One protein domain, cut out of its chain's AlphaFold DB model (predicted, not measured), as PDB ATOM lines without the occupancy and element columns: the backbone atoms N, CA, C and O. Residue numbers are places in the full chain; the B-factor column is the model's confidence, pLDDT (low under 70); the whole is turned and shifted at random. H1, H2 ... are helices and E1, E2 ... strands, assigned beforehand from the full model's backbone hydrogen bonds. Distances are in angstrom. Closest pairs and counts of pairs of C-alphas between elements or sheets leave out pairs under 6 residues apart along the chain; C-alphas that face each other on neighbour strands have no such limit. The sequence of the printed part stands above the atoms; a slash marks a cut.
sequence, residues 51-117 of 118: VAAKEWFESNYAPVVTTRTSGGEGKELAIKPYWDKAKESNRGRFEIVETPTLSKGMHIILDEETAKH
ATOM      1  N   VAL A  51       7.490  48.694 -32.464       92.06
ATOM      2  CA  VAL A  51       7.102  49.430 -31.250       92.06
ATOM      3  C   VAL A  51       5.927  48.750 -30.552       92.06
ATOM      4  O   VAL A  51       6.035  48.435 -29.372       92.06
ATOM      5  N   ALA A  52       4.851  48.441 -31.282       93.19
ATOM      6  CA  ALA A  52       3.684  47.761 -30.717       93.19
ATOM      7  C   ALA A  52       4.043  46.367 -30.170       93.19
ATOM      8  O   ALA A  52       3.606  45.982 -29.088       93.19
ATOM      9  N   ALA A  53       4.890  45.624 -30.889       91.69
ATOM     10  CA  ALA A  53       5.388  44.327 -30.444       91.69
ATOM     11  C   ALA A  53       6.253  44.446 -29.180       91.69
ATOM     12  O   ALA A  53       6.117  43.626 -28.272       91.69
ATOM     13  N   LYS A  54       7.107  45.476 -29.097       91.44
ATOM     14  CA  LYS A  54       7.912  45.759 -27.907       91.44
ATOM     15  C   LYS A  54       7.040  46.107 -26.705       91.44
ATOM     16  O   LYS A  54       7.222  45.509 -25.653       91.44
ATOM     17  N   GLU A  55       6.095  47.030 -26.860       91.88
ATOM     18  CA  GLU A  55       5.180  47.437 -25.786       91.88
ATOM     19  C   GLU A  55       4.346  46.258 -25.287       91.88
ATOM     20  O   GLU A  55       4.237  46.038 -24.079       91.88
ATOM     21  N   TRP A  56       3.808  45.453 -26.208       90.44
ATOM     22  CA  TRP A  56       3.091  44.235 -25.856       90.44
ATOM     23  C   TRP A  56       3.999  43.260 -25.098       90.44
ATOM     24  O   TRP A  56       3.607  42.761 -24.046       90.44
ATOM     25  N   PHE A  57       5.225  43.024 -25.569       87.50
ATOM     26  CA  PHE A  57       6.162  42.124 -24.900       87.50
ATOM     27  C   PHE A  57       6.523  42.612 -23.491       87.50
ATOM     28  O   PHE A  57       6.437  41.838 -22.544       87.50
ATOM     29  N   GLU A  58       6.875  43.891 -23.335       86.50
ATOM     30  CA  GLU A  58       7.247  44.491 -22.046       86.50
ATOM     31  C   GLU A  58       6.066  44.566 -21.061       86.50
ATOM     32  O   GLU A  58       6.283  44.545 -19.852       86.50
ATOM     33  N   SER A  59       4.825  44.609 -21.560       88.12
ATOM     34  CA  SER A  59       3.612  44.610 -20.728       88.12
ATOM     35  C   SER A  59       3.163  43.209 -20.300       88.12
ATOM     36  O   SER A  59       2.546  43.062 -19.248       88.12
ATOM     37  N   ASN A  60       3.425  42.185 -21.118       84.75
ATOM     38  CA  ASN A  60       2.917  40.824 -20.894       84.75
ATOM     39  C   ASN A  60       3.967  39.877 -20.303       84.75
ATOM     40  O   ASN A  60       3.607  38.890 -19.663       84.75
ATOM     41  N   TYR A  61       5.252  40.160 -20.506       71.38
ATOM     42  CA  TYR A  61       6.346  39.316 -20.049       71.38
ATOM     43  C   TYR A  61       7.315  40.100 -19.177       71.38
ATOM     44  O   TYR A  61       7.581  41.282 -19.392       71.38
ATOM     45  N   ALA A  62       7.910  39.405 -18.206       63.50
ATOM     46  CA  ALA A  62       9.088  39.933 -17.544       63.50
ATOM     47  C   ALA A  62      10.164  40.212 -18.616       63.50
ATOM     48  O   ALA A  62      10.352  39.385 -19.512       63.50
ATOM     49  N   PRO A  63      10.911  41.329 -18.530       59.19
ATOM     50  CA  PRO A  63      11.887  41.759 -19.546       59.19
ATOM     51  C   PRO A  63      13.065  40.787 -19.753       59.19
ATOM     52  O   PRO A  63      13.978  41.050 -20.538       59.19
ATOM     53  N   VAL A  64      13.049  39.677 -19.025       61.16
ATOM     54  CA  VAL A  64      14.030  38.618 -18.984       61.16
ATOM     55  C   VAL A  64      13.273  37.297 -19.097       61.16
ATOM     56  O   VAL A  64      12.639  36.862 -18.138       61.16
ATOM     57  N   VAL A  65      13.334  36.653 -20.265       58.28
ATOM     58  CA  VAL A  65      12.812  35.288 -20.417       58.28
ATOM     59  C   VAL A  65      13.871  34.342 -19.880       58.28
ATOM     60  O   VAL A  65      14.987  34.308 -20.401       58.28
ATOM     61  N   THR A  66      13.537  33.600 -18.828       56.97
ATOM     62  CA  THR A  66      14.414  32.587 -18.240       56.97
ATOM     63  C   THR A  66      14.376  31.329 -19.096       56.97
ATOM     64  O   THR A  66      13.337  30.678 -19.207       56.97
ATOM     65  N   THR A  67      15.500  30.958 -19.703       58.31
ATOM     66  CA  THR A  67      15.631  29.675 -20.412       58.31
ATOM     67  C   THR A  67      16.651  28.796 -19.702       58.31
ATOM     68  O   THR A  67      17.711  29.273 -19.293       58.31
ATOM     69  N   ARG A  68      16.323  27.511 -19.530       58.19
ATOM     70  CA  ARG A  68      17.226  26.514 -18.940       58.19
ATOM     71  C   ARG A  68      18.185  26.020 -20.021       58.19
ATOM     72  O   ARG A  68      17.767  25.779 -21.149       58.19
ATOM     73  N   THR A  69      19.463  25.883 -19.685       59.88
ATOM     74  CA  THR A  69      20.488  25.371 -20.609       59.88
ATOM     75  C   THR A  69      21.033  24.032 -20.142       59.88
ATOM     76  O   THR A  69      21.019  23.730 -18.952       59.88
ATOM     77  N   SER A  70      21.520  23.229 -21.091       54.62
ATOM     78  CA  SER A  70      21.973  21.849 -20.857       54.62
ATOM     79  C   SER A  70      23.383  21.736 -20.246       54.62
ATOM     80  O   SER A  70      24.016  20.687 -20.325       54.62
ATOM     81  N   GLY A  71      23.917  22.804 -19.649       53.22
ATOM     82  CA  GLY A  71      25.287  22.846 -19.132       53.22
ATOM     83  C   GLY A  71      25.356  22.872 -17.607       53.22
ATOM     84  O   GLY A  71      25.546  23.942 -17.044       53.22
ATOM     85  N   GLY A  72      25.232  21.708 -16.960       47.84
ATOM     86  CA  GLY A  72      25.739  21.391 -15.606       47.84
ATOM     87  C   GLY A  72      25.124  22.091 -14.383       47.84
ATOM     88  O   GLY A  72      25.037  21.499 -13.316       47.84
ATOM     89  N   GLU A  73      24.633  23.309 -14.516       52.91
ATOM     90  CA  GLU A  73      23.873  24.024 -13.502       52.91
ATOM     91  C   GLU A  73      22.713  24.637 -14.264       52.91
ATOM     92  O   GLU A  73      22.953  25.354 -15.230       52.91
ATOM     93  N   GLY A  74      21.467  24.343 -13.895       53.03
ATOM     94  CA  GLY A  74      20.274  24.909 -14.533       53.03
ATOM     95  C   GLY A  74      20.149  26.418 -14.310       53.03
ATOM     96  O   GLY A  74      19.156  26.869 -13.752       53.03
ATOM     97  N   LYS A  75      21.159  27.193 -14.712       55.31
ATOM     98  CA  LYS A  75      21.208  28.641 -14.644       55.31
ATOM     99  C   LYS A  75      20.113  29.165 -15.543       55.31
ATOM    100  O   LYS A  75      20.117  28.934 -16.753       55.31
ATOM    101  N   GLU A  76      19.177  29.859 -14.917       57.56
ATOM    102  CA  GLU A  76      18.208  30.692 -15.599       57.56
ATOM    103  C   GLU A  76      18.984  31.743 -16.390       57.56
ATOM    104  O   GLU A  76      19.599  32.650 -15.826       57.56
ATOM    105  N   LEU A  77      19.026  31.583 -17.713       62.41
ATOM    106  CA  LEU A  77      19.633  32.595 -18.557       62.41
ATOM    107  C   LEU A  77      18.638  33.702 -18.795       62.41
ATOM    108  O   LEU A  77      17.531  33.469 -19.274       62.41
ATOM    109  N   ALA A  78      19.090  34.911 -18.504       64.50
ATOM    110  CA  ALA A  78      18.355  36.105 -18.809       64.50
ATOM    111  C   ALA A  78      18.443  36.419 -20.307       64.50
ATOM    112  O   ALA A  78      19.441  36.988 -20.757       64.50
ATOM    113  N   ILE A  79      17.422  36.049 -21.083       71.00
ATOM    114  CA  ILE A  79      17.352  36.377 -22.508       71.00
ATOM    115  C   ILE A  79      16.559  37.670 -22.686       71.00
ATOM    116  O   ILE A  79      15.383  37.741 -22.321       71.00
ATOM    117  N   LYS A  80      17.202  38.690 -23.268       79.06
ATOM    118  CA  LYS A  80      16.554  39.962 -23.615       79.06
ATOM    119  C   LYS A  80      16.430  40.098 -25.138       79.06
ATOM    120  O   LYS A  80      17.438  39.928 -25.830       79.06
ATOM    121  N   PRO A  81      15.247  40.431 -25.684       85.38
ATOM    122  CA  PRO A  81      15.116  40.746 -27.101       85.38
ATOM    123  C   PRO A  81      15.891  42.019 -27.456       85.38
ATOM    124  O   PRO A  81      15.886  43.001 -26.708       85.38
ATOM    125  N   TYR A  82      16.554  42.013 -28.607       87.69
ATOM    126  CA  TYR A  82      17.285  43.158 -29.134       87.69
ATOM    127  C   TYR A  82      16.474  43.900 -30.193       87.69
ATOM    128  O   TYR A  82      16.690  43.766 -31.400       87.69
ATOM    129  N   TRP A  83      15.547  44.714 -29.688       89.25
ATOM    130  CA  TRP A  83      14.561  45.458 -30.468       89.25
ATOM    131  C   TRP A  83      15.162  46.396 -31.522       89.25
ATOM    132  O   TRP A  83      14.562  46.569 -32.577       89.25
ATOM    133  N   ASP A  84      16.367  46.931 -31.306       89.12
ATOM    134  CA  ASP A  84      17.031  47.822 -32.276       89.12
ATOM    135  C   ASP A  84      17.372  47.116 -33.599       89.12
ATOM    136  O   ASP A  84      17.566  47.761 -34.629       89.12
ATOM    137  N   LYS A  85      17.449  45.778 -33.587       88.62
ATOM    138  CA  LYS A  85      17.637  44.942 -34.780       88.62
ATOM    139  C   LYS A  85      16.371  44.183 -35.181       88.62
ATOM    140  O   LYS A  85      16.467  43.215 -35.940       88.62
ATOM    141  N   ALA A  86      15.205  44.596 -34.687       90.38
ATOM    142  CA  ALA A  86      13.944  43.986 -35.075       90.38
ATOM    143  C   ALA A  86      13.671  44.187 -36.574       90.38
ATOM    144  O   ALA A  86      13.946  45.242 -37.151       90.38
ATOM    145  N   LYS A  87      13.127  43.152 -37.212       90.62
ATOM    146  CA  LYS A  87      12.712  43.155 -38.612       90.62
ATOM    147  C   LYS A  87      11.204  43.020 -38.686       90.62
ATOM    148  O   LYS A  87      10.625  42.109 -38.104       90.62
ATOM    149  N   GLU A  88      10.587  43.907 -39.450       91.25
ATOM    150  CA  GLU A  88       9.156  43.876 -39.729       91.25
ATOM    151  C   GLU A  88       8.912  43.237 -41.096       91.25
ATOM    152  O   GLU A  88       9.592  43.553 -42.078       91.25
ATOM    153  N   SER A  89       7.938  42.334 -41.166       88.00
ATOM    154  CA  SER A  89       7.550  41.663 -42.402       88.00
ATOM    155  C   SER A  89       6.044  41.452 -42.461       88.00
ATOM    156  O   SER A  89       5.450  40.884 -41.547       88.00
ATOM    157  N   ASN A  90       5.430  41.854 -43.573       87.69
ATOM    158  CA  ASN A  90       4.013  41.641 -43.839       87.69
ATOM    159  C   ASN A  90       3.866  40.588 -44.948       87.69
ATOM    160  O   ASN A  90       4.241  40.822 -46.100       87.69
ATOM    161  N   ARG A  91       3.296  39.424 -44.613       85.19
ATOM    162  CA  ARG A  91       3.060  38.317 -45.563       85.19
ATOM    163  C   ARG A  91       1.640  38.313 -46.141       85.19
ATOM    164  O   ARG A  91       1.150  37.279 -46.597       85.19
ATOM    165  N   GLY A  92       0.949  39.450 -46.106       81.56
ATOM    166  CA  GLY A  92      -0.420  39.638 -46.587       81.56
ATOM    167  C   GLY A  92      -1.481  39.100 -45.628       81.56
ATOM    168  O   GLY A  92      -2.383  39.834 -45.251       81.56
ATOM    169  N   ARG A  93      -1.367  37.830 -45.212       85.94
ATOM    170  CA  ARG A  93      -2.304  37.202 -44.259       85.94
ATOM    171  C   ARG A  93      -1.978  37.487 -42.795       85.94
ATOM    172  O   ARG A  93      -2.846  37.338 -41.947       85.94
ATOM    173  N   PHE A  94      -0.727  37.819 -42.505       88.19
ATOM    174  CA  PHE A  94      -0.246  38.077 -41.157       88.19
ATOM    175  C   PHE A  94       0.953  39.021 -41.193       88.19
ATOM    176  O   PHE A  94       1.709  39.070 -42.172       88.19
ATOM    177  N   GLU A  95       1.095  39.761 -40.102       91.25
ATOM    178  CA  GLU A  95       2.212  40.652 -39.826       91.25
ATOM    179  C   GLU A  95       3.149  39.971 -38.836       91.25
ATOM    180  O   GLU A  95       2.711  39.251 -37.939       91.25
ATOM    181  N   ILE A  96       4.449  40.153 -39.039       91.75
ATOM    182  CA  ILE A  96       5.498  39.500 -38.264       91.75
ATOM    183  C   ILE A  96       6.492  40.563 -37.824       91.75
ATOM    184  O   ILE A  96       6.882  41.431 -38.614       91.75
ATOM    185  N   VAL A  97       6.929  40.449 -36.574       91.88
ATOM    186  CA  VAL A  97       8.090  41.151 -36.035       91.88
ATOM    187  C   VAL A  97       9.063  40.099 -35.522       91.88
ATOM    188  O   VAL A  97       8.745  39.339 -34.613       91.88
ATOM    189  N   GLU A  98      10.247  40.047 -36.120       90.75
ATOM    190  CA  GLU A  98      11.327  39.147 -35.720       90.75
ATOM    191  C   GLU A  98      12.399  39.957 -34.994       90.75
ATOM    192  O   GLU A  98      12.897  40.943 -35.534       90.75
ATOM    193  N   THR A  99      12.789  39.549 -33.788       89.50
ATOM    194  CA  THR A  99      13.863  40.203 -33.027       89.50
ATOM    195  C   THR A  99      14.938  39.187 -32.656       89.50
ATOM    196  O   THR A  99      14.611  38.120 -32.135       89.50
ATOM    197  N   PRO A 100      16.229  39.497 -32.872       85.31
ATOM    198  CA  PRO A 100      17.294  38.679 -32.316       85.31
ATOM    199  C   PRO A 100      17.274  38.766 -30.788       85.31
ATOM    200  O   PRO A 100      16.795  39.744 -30.209       85.31
ATOM    201  N   THR A 101      17.814  37.749 -30.131       80.25
ATOM    202  CA  THR A 101      17.955  37.698 -28.678       80.25
ATOM    203  C   THR A 101      19.409  37.926 -28.278       80.25
ATOM    204  O   THR A 101      20.335  37.460 -28.941       80.25
ATOM    205  N   LEU A 102      19.624  38.671 -27.193       75.56
ATOM    206  CA  LEU A 102      20.936  38.829 -26.573       75.56
ATOM    207  C   LEU A 102      21.026  37.893 -25.371       75.56
ATOM    208  O   LEU A 102      20.275  38.038 -24.405       75.56
ATOM    209  N   SER A 103      21.973  36.960 -25.430       69.56
ATOM    210  CA  SER A 103      22.413  36.152 -24.297       69.56
ATOM    211  C   SER A 103      23.830  36.571 -23.894       69.56
ATOM    212  O   SER A 103      24.677  36.885 -24.733       69.56
ATOM    213  N   LYS A 104      24.106  36.623 -22.588       61.97
ATOM    214  CA  LYS A 104      25.474  36.808 -22.086       61.97
ATOM    215  C   LYS A 104      26.169  35.448 -22.068       61.97
ATOM    216  O   LYS A 104      25.891  34.668 -21.171       61.97
ATOM    217  N   GLY A 105      27.069  35.199 -23.017       61.50
ATOM    218  CA  GLY A 105      27.885  33.978 -23.084       61.50
ATOM    219  C   GLY A 105      27.525  33.055 -24.251       61.50
ATOM    220  O   GLY A 105      26.479  33.205 -24.882       61.50
ATOM    221  N   MET A 106      28.411  32.106 -24.559       58.78
ATOM    222  CA  MET A 106      28.165  31.090 -25.584       58.78
ATOM    223  C   MET A 106      27.345  29.959 -24.965       58.78
ATOM    224  O   MET A 106      27.876  29.117 -24.245       58.78
ATOM    225  N   HIS A 107      26.041  29.980 -25.215       62.28
ATOM    226  CA  HIS A 107      25.098  29.018 -24.662       62.28
ATOM    227  C   HIS A 107      24.321  28.343 -25.783       62.28
ATOM    228  O   HIS A 107      23.764  29.016 -26.650       62.28
ATOM    229  N   ILE A 108      24.275  27.013 -25.743       64.31
ATOM    230  CA  ILE A 108      23.411  26.222 -26.612       64.31
ATOM    231  C   ILE A 108      22.093  26.025 -25.862       64.31
ATOM    232  O   ILE A 108      22.073  25.491 -24.748       64.31
ATOM    233  N   ILE A 109      21.003  26.506 -26.453       65.88
ATOM    234  CA  ILE A 109      19.650  26.202 -25.989       65.88
ATOM    235  C   ILE A 109      19.289  24.855 -26.610       65.88
ATOM    236  O   ILE A 109      19.241  24.737 -27.831       65.88
ATOM    237  N   LEU A 110      19.094  23.851 -25.765       65.00
ATOM    238  CA  LEU A 110      18.709  22.499 -26.160       65.00
ATOM    239  C   LEU A 110      17.321  22.234 -25.588       65.00
ATOM    240  O   LEU A 110      17.056  22.576 -24.433       65.00
ATOM    241  N   ASP A 111      16.437  21.662 -26.399       70.31
ATOM    242  CA  ASP A 111      15.179  21.122 -25.900       70.31
ATOM    243  C   ASP A 111      15.434  19.875 -25.032       70.31
ATOM    244  O   ASP A 111      16.531  19.310 -25.013       70.31
ATOM    245  N   GLU A 112      14.417  19.462 -24.277       63.47
ATOM    246  CA  GLU A 112      14.545  18.375 -23.306       63.47
ATOM    247  C   GLU A 112      14.852  17.019 -23.958       63.47
ATOM    248  O   GLU A 112      15.585  16.218 -23.376       63.47
ATOM    249  N   GLU A 113      14.306  16.746 -25.146       74.38
ATOM    250  CA  GLU A 113      14.553  15.490 -25.855       74.38
ATOM    251  C   GLU A 113      15.993  15.457 -26.368       74.38
ATOM    252  O   GLU A 113      16.713  14.494 -26.110       74.38
ATOM    253  N   THR A 114      16.462  16.539 -26.991       71.94
ATOM    254  CA  THR A 114      17.840  16.620 -27.494       71.94
ATOM    255  C   THR A 114      18.869  16.606 -26.362       71.94
ATOM    256  O   THR A 114      19.912  15.968 -26.493       71.94
ATOM    257  N   ALA A 115      18.578  17.232 -25.216       70.12
ATOM    258  CA  ALA A 115      19.468  17.211 -24.053       70.12
ATOM    259  C   ALA A 115      19.669  15.801 -23.466       70.12
ATOM    260  O   ALA A 115      20.722  15.519 -22.900       70.12
ATOM    261  N   LYS A 116      18.686  14.899 -23.604       72.50
ATOM    262  CA  LYS A 116      18.798  13.499 -23.149       72.50
ATOM    263  C   LYS A 116      19.723  12.650 -24.025       72.50
ATOM    264  O   LYS A 116      20.118  11.566 -23.601       72.50
ATOM    265  N   HIS A 117      20.027  13.111 -25.237       71.62
ATOM    266  CA  HIS A 117      20.760  12.357 -26.256       71.62
ATOM    267  C   HIS A 117      22.124  12.964 -26.621       71.62
ATOM    268  O   HIS A 117      22.745  12.510 -27.582       71.62
TER     269      HIS A 117
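Overview. This is residues 51 to 117 of the 118 residues of an uncharacterized protein of Bacteroides sp. AF39-11AC (UniProt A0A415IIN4). Two small strand hairpins, E1-E2 and E3-E4, follow one another along a loose, elongated body, with helix H1 before them and short H2 at the end where the E1-E2 turn lies. The turn at residues 90 to 95 sticks out at the opposite end. The 67 printed residues run H1, E1, E2, E3, E4, H2, mixed in class, with under half in named elements; both sheets are antiparallel. The radius of gyration of the C-alphas is 14.7 A and the spans are 42 by 23 by 20 A.

Along the chain. H1, residues 51 to 60, begins at C-alpha 51 (7.102, 49.430, -31.250) and is 14.1 A long. E1 is residues 65 to 67; E2, 77 to 81, is 12.6 A; E3 is 87 to 90; E4 is 95 to 98. H2, residues 112 to 115, ends at C-alpha 115 (19.468, 17.211, -24.053).

Arrangement. Every O i to N i+4 pair in H1 is within hydrogen-bond range; H2 is too short for one. The closest C-alphas of H1 and E4, Ala 53 and Val 97, are 7.0 A apart. In hairpin E1-E2, N 65 and O 79 are 3.1 A apart; in hairpin E3-E4, N 87 and O 98 are 2.8 A apart. Residues 80 to 81 of E2 pair antiparallel with 101 to 102. H1 and H2 are apart.

Size, cuts and confidence. The C-alphas of Gly 72 and Gly 92, the two farthest apart, are 44.5 A apart. The printed part has no cut. The link E4 to H2 is long, 13 residues. Residues 62 to 78, 103 to 110 and 112 have pLDDT under 70.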